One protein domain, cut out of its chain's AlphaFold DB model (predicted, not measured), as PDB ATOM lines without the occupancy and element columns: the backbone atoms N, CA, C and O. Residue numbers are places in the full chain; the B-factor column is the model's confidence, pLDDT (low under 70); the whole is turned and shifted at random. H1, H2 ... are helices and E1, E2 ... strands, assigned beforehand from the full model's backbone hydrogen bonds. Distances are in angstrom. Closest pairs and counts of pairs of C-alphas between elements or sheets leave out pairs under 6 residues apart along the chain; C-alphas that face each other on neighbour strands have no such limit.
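AT A GLANCE: This is residues 49 to 158 of the 160 residues of the protein "Hypothetical protein" of Craspedostauros australis (UniProt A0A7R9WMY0). A curled sheet of five strands, E1 to E5, wraps round one long helix, H2, while residues 116 to 122, of which 118 to 121 belong to the short helix H1, stick out at one end. The long unnamed stretch 64 to 89 folds out from between E2 and E3. The printed part has 110 residues, under half in named elements, in the order E1 E2 E3 E4 H1 E5 H2. The sheet, E1 E2 E3 E4 E5, is antiparallel and the class mixed; the whole is compact, with a radius of gyration of the C-alphas of 14.7 A and spans of 45 by 33 by 27 A.

IN THESE COORDINATES: E1, residues 49 to 51, begins at C-alpha 49 (113.694, 126.235, 144.461). E2 is residues 57 to 63, 17.8 A long; E3 is 90 to 94, 13.4 A; E4 is 108 to 112, 13.5 A. H1 is residues 118 to 121, E5 is 128 to 131, and H2 is 138 to 156, 26.6 A long, ending at C-alpha 156 (110.641, 138.828, 158.490).

HOW THE PARTS SIT: E1 to E4 form a meander, each strand the antiparallel neighbour of the one before, in three hairpins. N 50 and O 59 are 2.9 A apart across E1 and E2, N 91 and O 62 2.8 A across E2 and E3, N 110 and O 90 2.8 A across E3 and E4, and N 129 and O 111 2.8 A across E4 and E5. H2 is on one face, making two layers, helix and sheet; its closest C-alphas to E4 are Ile 110 and Ser 148, 6.9 A. In H2 every O i to N i+4 pair is within hydrogen-bond range; H1 is too short for one. H1 is not on the sheet.

THE WHOLE: The C-alphas farthest apart, of Asp 54 and Phe 118, are 46.4 A apart. The printed part has no cut. The links E2 to E3 and E3 to E4 are long. Mean pLDDT of the printed part is 75.0; 39 residues are under 70, among them 74 to 87 and 116 to 126.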
ATOM      1  N   LYS A  49     113.002 126.702 145.661       86.94
ATOM      2  CA  LYS A  49     113.694 126.235 144.461       86.94
ATOM      3  C   LYS A  49     113.889 127.418 143.527       86.94
ATOM      4  O   LYS A  49     112.951 128.174 143.276       86.94
ATOM      5  N   VAL A  50     115.122 127.575 143.069       84.50
ATOM      6  CA  VAL A  50     115.539 128.561 142.077       84.50
ATOM      7  C   VAL A  50     115.543 127.874 140.724       84.50
ATOM      8  O   VAL A  50     116.179 126.832 140.570       84.50
ATOM      9  N   TYR A  51     114.845 128.477 139.770       83.88
ATOM     10  CA  TYR A  51     114.722 127.998 138.399       83.88
ATOM     11  C   TYR A  51     115.462 128.940 137.448       83.88
ATOM     12  O   TYR A  51     115.465 130.150 137.691       83.88
ATOM     13  N   ASP A  52     116.077 128.385 136.405       83.12
ATOM     14  CA  ASP A  52     116.641 129.156 135.288       83.12
ATOM     15  C   ASP A  52     115.557 129.552 134.264       83.12
ATOM     16  O   ASP A  52     114.398 129.141 134.385       83.12
ATOM     17  N   ASP A  53     115.936 130.306 133.229       82.62
ATOM     18  CA  ASP A  53     115.056 130.679 132.106       82.62
ATOM     19  C   ASP A  53     114.476 129.456 131.347       82.62
ATOM     20  O   ASP A  53     113.409 129.562 130.734       82.62
ATOM     21  N   ASP A  54     115.141 128.295 131.424       85.62
ATOM     22  CA  ASP A  54     114.707 127.005 130.856       85.62
ATOM     23  C   ASP A  54     113.795 126.177 131.803       85.62
ATOM     24  O   ASP A  54     113.517 125.006 131.539       85.62
ATOM     25  N   ASP A  55     113.309 126.763 132.909       80.69
ATOM     26  CA  ASP A  55     112.504 126.114 133.967       80.69
ATOM     27  C   ASP A  55     113.218 124.927 134.687       80.69
ATOM     28  O   ASP A  55     112.605 124.197 135.475       80.69
ATOM     29  N   GLU A  56     114.532 124.745 134.496       85.44
ATOM     30  CA  GLU A  56     115.348 123.772 135.242       85.44
ATOM     31  C   GLU A  56     115.715 124.297 136.641       85.44
ATOM     32  O   GLU A  56     116.001 125.478 136.825       85.44
ATOM     33  N   THR A  57     115.706 123.431 137.665       84.31
ATOM     34  CA  THR A  57     116.123 123.829 139.023       84.31
ATOM     35  C   THR A  57     117.644 123.939 139.080       84.31
ATOM     36  O   THR A  57     118.321 122.939 138.883       84.31
ATOM     37  N   VAL A  58     118.172 125.119 139.411       86.06
ATOM     38  CA  VAL A  58     119.623 125.364 139.547       86.06
ATOM     39  C   VAL A  58     120.061 125.276 141.007       86.06
ATOM     40  O   VAL A  58     121.051 124.622 141.332       86.06
ATOM     41  N   TYR A  59     119.295 125.902 141.908       87.62
ATOM     42  CA  TYR A  59     119.596 125.914 143.339       87.62
ATOM     43  C   TYR A  59     118.398 125.527 144.196       87.62
ATOM     44  O   TYR A  59     117.239 125.827 143.897       87.62
ATOM     45  N   ILE A  60     118.715 124.906 145.325       88.69
ATOM     46  CA  ILE A  60     117.784 124.588 146.400       88.69
ATOM     47  C   ILE A  60     118.212 125.414 147.614       88.69
ATOM     48  O   ILE A  60     119.374 125.370 148.014       88.69
ATOM     49  N   VAL A  61     117.294 126.188 148.192       87.38
ATOM     50  CA  VAL A  61     117.588 127.117 149.293       87.38
ATOM     51  C   VAL A  61     116.657 126.846 150.468       87.38
ATOM     52  O   VAL A  61     115.440 126.986 150.349       87.38
ATOM     53  N   HIS A  62     117.216 126.458 151.611       86.06
ATOM     54  CA  HIS A  62     116.479 126.242 152.863       86.06
ATOM     55  C   HIS A  62     117.417 126.438 154.067       86.06
ATOM     56  O   HIS A  62     118.638 126.339 153.903       86.06
ATOM     57  N   PRO A  63     116.923 126.738 155.284       82.12
ATOM     58  CA  PRO A  63     117.782 126.765 156.463       82.12
ATOM     59  C   PRO A  63     118.314 125.362 156.757       82.12
ATOM     60  O   PRO A  63     117.716 124.363 156.350       82.12
ATOM     61  N   ALA A  64     119.441 125.278 157.464       77.50
ATOM     62  CA  ALA A  64     120.000 123.991 157.869       77.50
ATOM     63  C   ALA A  64     118.952 123.153 158.621       77.50
ATOM     64  O   ALA A  64     118.221 123.682 159.460       77.50
ATOM     65  N   THR A  65     118.894 121.852 158.346       73.12
ATOM     66  CA  THR A  65     117.876 120.944 158.889       73.12
ATOM     67  C   THR A  65     118.469 119.863 159.779       73.12
ATOM     68  O   THR A  65     119.633 119.493 159.646       73.12
ATOM     69  N   CYS A  66     117.683 119.375 160.737       63.25
ATOM     70  CA  CYS A  66     118.023 118.246 161.598       63.25
ATOM     71  C   CYS A  66     116.955 117.148 161.493       63.25
ATOM     72  O   CYS A  66     115.886 117.353 160.916       63.25
ATOM     73  N   CYS A  67     117.261 115.972 162.056       55.34
ATOM     74  CA  CYS A  67     116.347 114.827 162.161       55.34
ATOM     75  C   CYS A  67     115.598 114.506 160.849       55.34
ATOM     76  O   CYS A  67     114.371 114.447 160.830       55.34
ATOM     77  N   GLY A  68     116.341 114.307 159.753       55.81
ATOM     78  CA  GLY A  68     115.773 113.928 158.453       55.81
ATOM     79  C   GLY A  68     114.940 115.037 157.803       55.81
ATOM     80  O   GLY A  68     113.788 114.810 157.440       55.81
ATOM     81  N   GLY A  69     115.488 116.254 157.707       58.00
ATOM     82  CA  GLY A  69     114.885 117.365 156.954       58.00
ATOM     83  C   GLY A  69     113.656 118.043 157.567       58.00
ATOM     84  O   GLY A  69     113.194 119.049 157.035       58.00
ATOM     85  N   SER A  70     113.107 117.517 158.663       58.34
ATOM     86  CA  SER A  70     111.775 117.918 159.152       58.34
ATOM     87  C   SER A  70     111.795 119.105 160.121       58.34
ATOM     88  O   SER A  70     110.802 119.821 160.252       58.34
ATOM     89  N   CYS A  71     112.926 119.342 160.785       65.00
ATOM     90  CA  CYS A  71     113.106 120.435 161.737       65.00
ATOM     91  C   CYS A  71     114.283 121.315 161.313       65.00
ATOM     92  O   CYS A  71     115.253 120.824 160.739       65.00
ATOM     93  N   VAL A  72     114.231 122.609 161.633       72.50
ATOM     94  CA  VAL A  72     115.400 123.488 161.499       72.50
ATOM     95  C   VAL A  72     116.462 123.032 162.505       72.50
ATOM     96  O   VAL A  72     116.158 122.832 163.681       72.50
ATOM     97  N   ASN A  73     117.709 122.865 162.062       70.81
ATOM     98  CA  ASN A  73     118.841 122.582 162.937       70.81
ATOM     99  C   ASN A  73     119.221 123.855 163.687       70.81
ATOM    100  O   ASN A  73     120.083 124.617 163.252       70.81
ATOM    101  N   CYS A  74     118.552 124.094 164.811       64.81
ATOM    102  CA  CYS A  74     118.767 125.304 165.588       64.81
ATOM    103  C   CYS A  74     120.232 125.438 166.031       64.81
ATOM    104  O   CYS A  74     120.792 126.516 165.911       64.81
ATOM    105  N   CYS A  75     120.871 124.332 166.435       63.88
ATOM    106  CA  CYS A  75     122.247 124.295 166.943       63.88
ATOM    107  C   CYS A  75     123.338 124.418 165.858       63.88
ATOM    108  O   CYS A  75     124.521 124.222 166.157       63.88
ATOM    109  N   VAL A  76     122.976 124.699 164.603       69.38
ATOM    110  CA  VAL A  76     123.948 124.860 163.517       69.38
ATOM    111  C   VAL A  76     124.858 126.069 163.766       69.38
ATOM    112  O   VAL A  76     124.437 127.071 164.340       69.38
ATOM    113  N   GLU A  77     126.125 125.966 163.351       61.91
ATOM    114  CA  GLU A  77     127.117 127.057 163.438       61.91
ATOM    115  C   GLU A  77     127.263 127.660 164.859       61.91
ATOM    116  O   GLU A  77     127.622 128.819 165.033       61.91
ATOM    117  N   GLY A  78     127.022 126.843 165.897       53.84
ATOM    118  CA  GLY A  78     127.188 127.212 167.311       53.84
ATOM    119  C   GLY A  78     125.987 127.926 167.944       53.84
ATOM    120  O   GLY A  78     126.033 128.261 169.129       53.84
ATOM    121  N   ASN A  79     124.897 128.133 167.200       55.75
ATOM    122  CA  ASN A  79     123.736 128.901 167.649       55.75
ATOM    123  C   ASN A  79     122.796 128.085 168.567       55.75
ATOM    124  O   ASN A  79     121.680 127.745 168.195       55.75
ATOM    125  N   CYS A  80     123.221 127.745 169.788       50.22
ATOM    126  CA  CYS A  80     122.441 126.923 170.736       50.22
ATOM    127  C   CYS A  80     121.211 127.633 171.366       50.22
ATOM    128  O   CYS A  80     121.069 127.709 172.586       50.22
ATOM    129  N   CYS A  81     120.295 128.136 170.534       51.50
ATOM    130  CA  CYS A  81     118.938 128.580 170.880       51.50
ATOM    131  C   CYS A  81     118.723 129.737 171.898       51.50
ATOM    132  O   CYS A  81     117.608 129.805 172.421       51.50
ATOM    133  N   PRO A  82     119.638 130.692 172.184       45.88
ATOM    134  CA  PRO A  82     119.299 131.807 173.081       45.88
ATOM    135  C   PRO A  82     118.451 132.899 172.398       45.88
ATOM    136  O   PRO A  82     117.758 133.654 173.076       45.88
ATOM    137  N   HIS A  83     118.496 132.990 171.062       48.88
ATOM    138  CA  HIS A  83     117.920 134.095 170.279       48.88
ATOM    139  C   HIS A  83     116.910 133.648 169.197       48.88
ATOM    140  O   HIS A  83     116.512 134.439 168.346       48.88
ATOM    141  N   GLY A  84     116.457 132.391 169.259       55.03
ATOM    142  CA  GLY A  84     115.395 131.845 168.406       55.03
ATOM    143  C   GLY A  84     115.839 131.349 167.021       55.03
ATOM    144  O   GLY A  84     116.870 131.739 166.476       55.03
ATOM    145  N   CYS A  85     115.015 130.483 166.425       60.62
ATOM    146  CA  CYS A  85     115.312 129.782 165.166       60.62
ATOM    147  C   CYS A  85     115.367 130.702 163.926       60.62
ATOM    148  O   CYS A  85     115.777 130.269 162.855       60.62
ATOM    149  N   HIS A  86     114.969 131.970 164.064       60.47
ATOM    150  CA  HIS A  86     114.948 132.972 162.991       60.47
ATOM    151  C   HIS A  86     116.340 133.517 162.623       60.47
ATOM    152  O   HIS A  86     116.478 134.201 161.611       60.47
ATOM    153  N   LEU A  87     117.366 133.224 163.431       66.44
ATOM    154  CA  LEU A  87     118.769 133.557 163.151       66.44
ATOM    155  C   LEU A  87     119.548 132.397 162.510       66.44
ATOM    156  O   LEU A  87     120.759 132.494 162.335       66.44
ATOM    157  N   VAL A  88     118.883 131.287 162.176       75.19
ATOM    158  CA  VAL A  88     119.530 130.172 161.474       75.19
ATOM    159  C   VAL A  88     119.831 130.592 160.027       75.19
ATOM    160  O   VAL A  88     118.921 131.066 159.340       75.19
ATOM    161  N   PRO A  89     121.078 130.439 159.542       80.25
ATOM    162  CA  PRO A  89     121.430 130.808 158.179       80.25
ATOM    163  C   PRO A  89     120.723 129.913 157.156       80.25
ATOM    164  O   PRO A  89     120.570 128.701 157.341       80.25
ATOM    165  N   TRP A  90     120.342 130.519 156.035       85.56
ATOM    166  CA  TRP A  90     119.839 129.808 154.867       85.56
ATOM    167  C   TRP A  90     121.013 129.258 154.079       85.56
ATOM    168  O   TRP A  90     121.958 129.985 153.776       85.56
ATOM    169  N   ARG A  91     120.958 127.976 153.740       87.62
ATOM    170  CA  ARG A  91     121.979 127.303 152.945       87.62
ATOM    171  C   ARG A  91     121.515 127.207 151.502       87.62
ATOM    172  O   ARG A  91     120.345 126.940 151.234       87.62
ATOM    173  N   VAL A  92     122.448 127.456 150.592       88.88
ATOM    174  CA  VAL A  92     122.265 127.308 149.149       88.88
ATOM    175  C   VAL A  92     122.951 126.014 148.740       88.88
ATOM    176  O   VAL A  92     124.154 125.853 148.947       88.88
ATOM    177  N   TYR A  93     122.187 125.099 148.164       89.00
ATOM    178  CA  TYR A  93     122.640 123.806 147.664       89.00
ATOM    179  C   TYR A  93     122.522 123.777 146.135       89.00
ATOM    180  O   TYR A  93     121.631 124.418 145.568       89.00
ATOM    181  N   SER A  94     123.396 123.017 145.471       88.06
ATOM    182  CA  SER A  94     123.191 122.657 144.060       88.06
ATOM    183  C   SER A  94     121.931 121.799 143.915       88.06
ATOM    184  O   SER A  94     121.595 121.048 144.833       88.06
ATOM    185  N   ALA A  95     121.251 121.864 142.771       86.12
ATOM    186  CA  ALA A  95     120.124 120.980 142.477       86.12
ATOM    187  C   ALA A  95     120.499 119.485 142.477       86.12
ATOM    188  O   ALA A  95     119.677 118.655 142.865       86.12
ATOM    189  N   ASP A  96     121.749 119.154 142.133       83.31
ATOM    190  CA  ASP A  96     122.284 117.782 142.143       83.31
ATOM    191  C   ASP A  96     122.642 117.260 143.549       83.31
ATOM    192  O   ASP A  96     123.072 116.114 143.705       83.31
ATOM    193  N   ALA A  97     122.530 118.093 144.591       78.12
ATOM    194  CA  ALA A  97     122.958 117.727 145.936       78.12
ATOM    195  C   ALA A  97     122.045 116.645 146.543       78.12
ATOM    196  O   ALA A  97     120.886 116.884 146.885       78.12
ATOM    197  N   TYR A  98     122.598 115.443 146.722       66.56
ATOM    198  CA  TYR A  98     121.927 114.358 147.432       66.56
ATOM    199  C   TYR A  98     121.774 114.694 148.925       66.56
ATOM    200  O   TYR A  98     122.727 115.132 149.563       66.56
ATOM    201  N   ASP A  99     120.581 114.445 149.471       70.81
ATOM    202  CA  ASP A  99     120.216 114.660 150.880       70.81
ATOM    203  C   ASP A  99     120.494 116.079 151.421       70.81
ATOM    204  O   ASP A  99     121.142 116.262 152.453       70.81
ATOM    205  N   THR A 100     119.952 117.115 150.759       73.94
ATOM    206  CA  THR A 100     120.009 118.501 151.282       73.94
ATOM    207  C   THR A 100     119.432 118.626 152.699       73.94
ATOM    208  O   THR A 100     119.841 119.500 153.457       73.94
ATOM    209  N   ALA A 101     118.535 117.707 153.069       65.25
ATOM    210  CA  ALA A 101     117.914 117.543 154.380       65.25
ATOM    211  C   ALA A 101     118.865 117.076 155.511       65.25
ATOM    212  O   ALA A 101     118.472 117.126 156.690       65.25
ATOM    213  N   GLY A 102     120.080 116.638 155.174       66.31
ATOM    214  CA  GLY A 102     121.126 116.191 156.094       66.31
ATOM    215  C   GLY A 102     122.422 117.002 155.967       66.31
ATOM    216  O   GLY A 102     122.408 118.234 155.938       66.31
ATOM    217  N   ASP A 103     123.554 116.300 155.895       67.88
ATOM    218  CA  ASP A 103     124.911 116.876 155.858       67.88
ATOM    219  C   ASP A 103     125.421 117.159 154.426       67.88
ATOM    220  O   ASP A 103     126.623 117.094 154.154       67.88
ATOM    221  N   ALA A 104     124.527 117.471 153.480       76.88
ATOM    222  CA  ALA A 104     124.935 117.824 152.122       76.88
ATOM    223  C   ALA A 104     125.861 119.060 152.097       76.88
ATOM    224  O   ALA A 104     125.633 120.028 152.838       76.88
ATOM    225  N   PRO A 105     126.874 119.087 151.210       80.12
ATOM    226  CA  PRO A 105     127.714 120.262 151.028       80.12
ATOM    227  C   PRO A 105     126.884 121.415 150.447       80.12
ATOM    228  O   PRO A 105     126.309 121.309 149.362       80.12
ATOM    229  N   PHE A 106     126.836 122.532 151.171       86.12
ATOM    230  CA  PHE A 106     126.263 123.780 150.675       86.12
ATOM    231  C   PHE A 106     127.331 124.588 149.927       86.12
ATOM    232  O   PHE A 106     128.503 124.595 150.298       86.12
ATOM    233  N   ILE A 107     126.912 125.279 148.869       88.38
ATOM    234  CA  ILE A 107     127.766 126.068 147.962       88.38
ATOM    235  C   ILE A 107     127.670 127.579 148.216       88.38
ATOM    236  O   ILE A 107     128.415 128.361 147.634       88.38
ATOM    237  N   GLY A 108     126.742 127.997 149.078       86.50
ATOM    238  CA  GLY A 108     126.536 129.384 149.476       86.50
ATOM    239  C   GLY A 108     125.698 129.482 150.750       86.50
ATOM    240  O   GLY A 108     125.079 128.502 151.181       86.50
ATOM    241  N   ARG A 109     125.673 130.667 151.360       87.25
ATOM    242  CA  ARG A 109     124.886 130.946 152.571       87.25
ATOM    243  C   ARG A 109     124.252 132.330 152.524       87.25
ATOM    244  O   ARG A 109     124.836 133.247 151.955       87.25
ATOM    245  N   ILE A 110     123.100 132.467 153.173       85.88
ATOM    246  CA  ILE A 110     122.434 133.736 153.471       85.88
ATOM    247  C   ILE A 110     122.285 133.799 154.993       85.88
ATOM    248  O   ILE A 110     121.400 133.163 155.572       85.88
ATOM    249  N   ALA A 111     123.197 134.504 155.656       82.38
ATOM    250  CA  ALA A 111     123.210 134.637 157.108       82.38
ATOM    251  C   ALA A 111     122.683 136.017 157.515       82.38
ATOM    252  O   ALA A 111     123.086 137.035 156.954       82.38
ATOM    253  N   LYS A 112     121.789 136.064 158.505       77.81
ATOM    254  CA  LYS A 112     121.374 137.323 159.126       77.81
ATOM    255  C   LYS A 112     122.438 137.743 160.133       77.81
ATOM    256  O   LYS A 112     122.707 136.998 161.072       77.81
ATOM    257  N   ILE A 113     123.027 138.922 159.952       75.75
ATOM    258  CA  ILE A 113     124.031 139.438 160.884       75.75
ATOM    259  C   ILE A 113     123.290 139.951 162.134       75.75
ATOM    260  O   ILE A 113     122.396 140.794 161.995       75.75
ATOM    261  N   PRO A 114     123.599 139.452 163.347       67.69
ATOM    262  CA  PRO A 114     123.004 139.974 164.571       67.69
ATOM    263  C   PRO A 114     123.446 141.426 164.803       67.69
ATOM    264  O   PRO A 114     124.580 141.809 164.523       67.69
ATOM    265  N   LYS A 115     122.538 142.251 165.331       71.19
ATOM    266  CA  LYS A 115     122.822 143.647 165.690       71.19
ATOM    267  C   LYS A 115     123.550 143.676 167.034       71.19
ATOM    268  O   LYS A 115     122.908 143.718 168.079       71.19
ATOM    269  N   GLU A 116     124.877 143.600 166.997       66.00
ATOM    270  CA  GLU A 116     125.713 143.558 168.206       66.00
ATOM    271  C   GLU A 116     126.014 144.955 168.781       66.00
ATOM    272  O   GLU A 116     126.207 145.095 169.991       66.00
ATOM    273  N   THR A 117     126.009 146.008 167.953       59.16
ATOM    274  CA  THR A 117     126.322 147.378 168.394       59.16
ATOM    275  C   THR A 117     125.064 148.183 168.717       59.16
ATOM    276  O   THR A 117     124.062 148.130 168.007       59.16
ATOM    277  N   PHE A 118     125.134 149.039 169.742       56.50
ATOM    278  CA  PHE A 118     124.034 149.933 170.136       56.50
ATOM    279  C   PHE A 118     123.616 150.917 169.020       56.50
ATOM    280  O   PHE A 118     122.458 151.311 168.954       56.50
ATOM    281  N   SER A 119     124.530 151.272 168.106       61.38
ATOM    282  CA  SER A 119     124.230 152.034 166.881       61.38
ATOM    283  C   SER A 119     123.317 151.286 165.910       61.38
ATOM    284  O   SER A 119     122.502 151.901 165.227       61.38
ATOM    285  N   ASP A 120     123.439 149.963 165.861       61.38
ATOM    286  CA  ASP A 120     122.803 149.119 164.851       61.38
ATOM    287  C   ASP A 120     121.371 148.770 165.271       61.38
ATOM    288  O   ASP A 120     120.506 148.550 164.425       61.38
ATOM    289  N   VAL A 121     121.095 148.804 166.582       60.75
ATOM    290  CA  VAL A 121     119.749 148.700 167.165       60.75
ATOM    291  C   VAL A 121     118.834 149.829 166.673       60.75
ATOM    292  O   VAL A 121     117.674 149.566 166.370       60.75
ATOM    293  N   TYR A 122     119.348 151.058 166.540       58.75
ATOM    294  CA  TYR A 122     118.581 152.207 166.031       58.75
ATOM    295  C   TYR A 122     118.471 152.264 164.507       58.75
ATOM    296  O   TYR A 122     117.663 153.027 163.983       58.75
ATOM    297  N   ASN A 123     119.287 151.498 163.786       63.84
ATOM    298  CA  ASN A 123     119.210 151.437 162.338       63.84
ATOM    299  C   ASN A 123     118.248 150.309 161.958       63.84
ATOM    300  O   ASN A 123     118.591 149.141 162.110       63.84
ATOM    301  N   GLU A 124     117.035 150.621 161.499       61.34
ATOM    302  CA  GLU A 124     115.988 149.616 161.236       61.34
ATOM    303  C   GLU A 124     116.422 148.558 160.203       61.34
ATOM    304  O   GLU A 124     116.036 147.390 160.318       61.34
ATOM    305  N   SER A 125     117.337 148.919 159.290       66.50
ATOM    306  CA  SER A 125     117.923 148.020 158.290       66.50
ATOM    307  C   SER A 125     118.436 146.708 158.896       66.50
ATOM    308  O   SER A 125     119.220 146.705 159.850       66.50
ATOM    309  N   GLN A 126     118.020 145.584 158.316       69.31
ATOM    310  CA  GLN A 126     118.559 144.262 158.628       69.31
ATOM    311  C   GLN A 126     119.732 143.973 157.684       69.31
ATOM    312  O   GLN A 126     119.591 144.099 156.469       69.31
ATOM    313  N   SER A 127     120.882 143.584 158.235       75.25
ATOM    314  CA  SER A 127     122.076 143.259 157.449       75.25
ATOM    315  C   SER A 127     122.155 141.758 157.179       75.25
ATOM    316  O   SER A 127     122.027 140.948 158.100       75.25
ATOM    317  N   TYR A 128     122.409 141.391 155.924       79.06
ATOM    318  CA  TYR A 128     122.552 140.004 155.487       79.06
ATOM    319  C   TYR A 128     123.920 139.780 154.842       79.06
ATOM    320  O   TYR A 128     124.338 140.543 153.973       79.06
ATOM    321  N   GLU A 129     124.605 138.718 155.256       83.56
ATOM    322  CA  GLU A 129     125.810 138.221 154.600       83.56
ATOM    323  C   GLU A 129     125.404 137.174 153.556       83.56
ATOM    324  O   GLU A 129     124.799 136.154 153.892       83.56
ATOM    325  N   LEU A 130     125.735 137.432 152.289       86.25
ATOM    326  CA  LEU A 130     125.424 136.559 151.160       86.25
ATOM    327  C   LEU A 130     126.727 136.021 150.558       86.25
ATOM    328  O   LEU A 130     127.507 136.778 149.981       86.25
ATOM    329  N   SER A 131     126.951 134.714 150.689       89.06
ATOM    330  CA  SER A 131     128.074 134.016 150.058       89.06
ATOM    331  C   SER A 131     127.617 133.350 148.763       89.06
ATOM    332  O   SER A 131     126.668 132.559 148.769       89.06
ATOM    333  N   PHE A 132     128.293 133.681 147.663       86.94
ATOM    334  CA  PHE A 132     128.022 133.161 146.324       86.94
ATOM    335  C   PHE A 132     128.996 132.030 145.956       86.94
ATOM    336  O   PHE A 132     130.171 132.125 146.317       86.94
ATOM    337  N   PRO A 133     128.575 131.031 145.156       83.38
ATOM    338  CA  PRO A 133     129.494 130.053 144.574       83.38
ATOM    339  C   PRO A 133     130.539 130.742 143.684       83.38
ATOM    340  O   PRO A 133     130.185 131.654 142.928       83.38
ATOM    341  N   GLU A 134     131.798 130.293 143.712       82.56
ATOM    342  CA  GLU A 134     132.885 130.917 142.936       82.56
ATOM    343  C   GLU A 134     132.568 130.948 141.428       82.56
ATOM    344  O   GLU A 134     132.609 132.018 140.811       82.56
ATOM    345  N   ASP A 135     132.099 129.819 140.886       82.12
ATOM    346  CA  ASP A 135     131.764 129.624 139.465       82.12
ATOM    347  C   ASP A 135     130.417 130.234 139.022       82.12
ATOM    348  O   ASP A 135     130.014 130.085 137.867       82.12
ATOM    349  N   SER A 136     129.680 130.927 139.902       81.88
ATOM    350  CA  SER A 136     128.356 131.454 139.533       81.88
ATOM    351  C   SER A 136     128.429 132.684 138.609       81.88
ATOM    352  O   SER A 136     129.195 133.636 138.831       81.88
ATOM    353  N   THR A 137     127.598 132.664 137.560       86.88
ATOM    354  CA  THR A 137     127.447 133.747 136.575       86.88
ATOM    355  C   THR A 137     126.875 135.018 137.217       86.88
ATOM    356  O   THR A 137     126.396 135.002 138.357       86.88
ATOM    357  N   LYS A 138     126.930 136.160 136.521       88.62
ATOM    358  CA  LYS A 138     126.414 137.431 137.072       88.62
ATOM    359  C   LYS A 138     124.897 137.382 137.252       88.62
ATOM    360  O   LYS A 138     124.363 137.955 138.196       88.62
ATOM    361  N   GLU A 139     124.249 136.661 136.355       86.00
ATOM    362  CA  GLU A 139     122.823 136.411 136.259       86.00
ATOM    363  C   GLU A 139     122.369 135.573 137.466       86.00
ATOM    364  O   GLU A 139     121.513 136.017 138.234       86.00
ATOM    365  N   LEU A 140     123.047 134.449 137.737       83.50
ATOM    366  CA  LEU A 140     122.788 133.601 138.908       83.50
ATOM    367  C   LEU A 140     123.083 134.314 140.238       83.50
ATOM    368  O   LEU A 140     122.327 134.160 141.200       83.50
ATOM    369  N   LYS A 141     124.125 135.156 140.298       87.31
ATOM    370  CA  LYS A 141     124.395 136.029 141.460       87.31
ATOM    371  C   LYS A 141     123.259 137.037 141.681       87.31
ATOM    372  O   LYS A 141     122.812 137.214 142.812       87.31
ATOM    373  N   GLY A 142     122.745 137.651 140.614       88.06
ATOM    374  CA  GLY A 142     121.573 138.530 140.673       88.06
ATOM    375  C   GLY A 142     120.308 137.811 141.156       88.06
ATOM    376  O   GLY A 142     119.578 138.347 141.988       88.06
ATOM    377  N   LEU A 143     120.087 136.575 140.701       86.62
ATOM    378  CA  LEU A 143     118.942 135.747 141.090       86.62
ATOM    379  C   LEU A 143     119.027 135.314 142.566       86.62
ATOM    380  O   LEU A 143     118.048 135.451 143.303       86.62
ATOM    381  N   LEU A 144     120.199 134.884 143.046       85.38
ATOM    382  CA  LEU A 144     120.430 134.586 144.468       85.38
ATOM    383  C   LEU A 144     120.242 135.827 145.357       85.38
ATOM    384  O   LEU A 144     119.621 135.731 146.417       85.38
ATOM    385  N   LEU A 145     120.702 137.001 144.912       88.94
ATOM    386  CA  LEU A 145     120.470 138.264 145.617       88.94
ATOM    387  C   LEU A 145     118.971 138.610 145.681       88.94
ATOM    388  O   LEU A 145     118.452 138.870 146.766       88.94
ATOM    389  N   GLY A 146     118.254 138.541 144.556       87.12
ATOM    390  CA  GLY A 146     116.799 138.739 144.514       87.12
ATOM    391  C   GLY A 146     116.038 137.743 145.398       87.12
ATOM    392  O   GLY A 146     115.116 138.125 146.115       87.12
ATOM    393  N   SER A 147     116.488 136.486 145.429       84.75
ATOM    394  CA  SER A 147     115.950 135.444 146.311       84.75
ATOM    395  C   SER A 147     116.172 135.784 147.787       84.75
ATOM    396  O   SER A 147     115.255 135.620 148.585       84.75
ATOM    397  N   SER A 148     117.342 136.316 148.162       84.38
ATOM    398  CA  SER A 148     117.610 136.736 149.549       84.38
ATOM    399  C   SER A 148     116.672 137.860 150.024       84.38
ATOM    400  O   SER A 148     116.147 137.789 151.135       84.38
ATOM    401  N   LEU A 149     116.378 138.838 149.159       85.62
ATOM    402  CA  LEU A 149     115.406 139.904 149.427       85.62
ATOM    403  C   LEU A 149     113.980 139.347 149.558       85.62
ATOM    404  O   LEU A 149     113.253 139.712 150.478       85.62
ATOM    405  N   LEU A 150     113.601 138.413 148.684       84.81
ATOM    406  CA  LEU A 150     112.289 137.764 148.707       84.81
ATOM    407  C   LEU A 150     112.085 136.907 149.969       84.81
ATOM    408  O   LEU A 150     110.992 136.899 150.533       84.81
ATOM    409  N   ILE A 151     113.132 136.222 150.441       81.31
ATOM    410  CA  ILE A 151     113.141 135.491 151.718       81.31
ATOM    411  C   ILE A 151     112.993 136.468 152.893       81.31
ATOM    412  O   ILE A 151     112.186 136.213 153.788       81.31
ATOM    413  N   ASN A 152     113.714 137.597 152.871       79.31
ATOM    414  CA  ASN A 152     113.587 138.646 153.883       79.31
ATOM    415  C   ASN A 152     112.135 139.158 153.986       79.31
ATOM    416  O   ASN A 152     111.527 139.053 155.052       79.31
ATOM    417  N   SER A 153     111.548 139.616 152.878       81.25
ATOM    418  CA  SER A 153     110.196 140.186 152.895       81.25
ATOM    419  C   SER A 153     109.102 139.176 153.251       81.25
ATOM    420  O   SER A 153     108.191 139.503 154.007       81.25
ATOM    421  N   ASN A 154     109.190 137.926 152.783       77.69
ATOM    422  CA  ASN A 154     108.152 136.932 153.091       77.69
ATOM    423  C   ASN A 154     108.197 136.401 154.534       77.69
ATOM    424  O   ASN A 154     107.169 135.942 155.027       77.69
ATOM    425  N   LEU A 155     109.362 136.402 155.196       73.12
ATOM    426  CA  LEU A 155     109.535 135.720 156.491       73.12
ATOM    427  C   LEU A 155     109.844 136.643 157.673       73.12
ATOM    428  O   LEU A 155     109.709 136.194 158.811       73.12
ATOM    429  N   PHE A 156     110.248 137.891 157.430       68.25
ATOM    430  CA  PHE A 156     110.641 138.828 158.490       68.25
ATOM    431  C   PHE A 156     109.850 140.145 158.487       68.25
ATOM    432  O   PHE A 156     109.775 140.778 159.532       68.25
ATOM    433  N   GLU A 157     109.244 140.549 157.365       63.91
ATOM    434  CA  GLU A 157     108.462 141.802 157.268       63.91
ATOM    435  C   GLU A 157     106.954 141.588 157.520       63.91
ATOM    436  O   GLU A 157     106.208 142.543 157.698       63.91
ATOM    437  N   GLY A 158     106.487 140.336 157.576       50.44
ATOM    438  CA  GLY A 158     105.076 139.984 157.797       50.44
ATOM    439  C   GLY A 158     104.644 139.834 159.263       50.44
ATOM    440  O   GLY A 158     103.597 139.235 159.508       50.44
TER     441      GLY A 158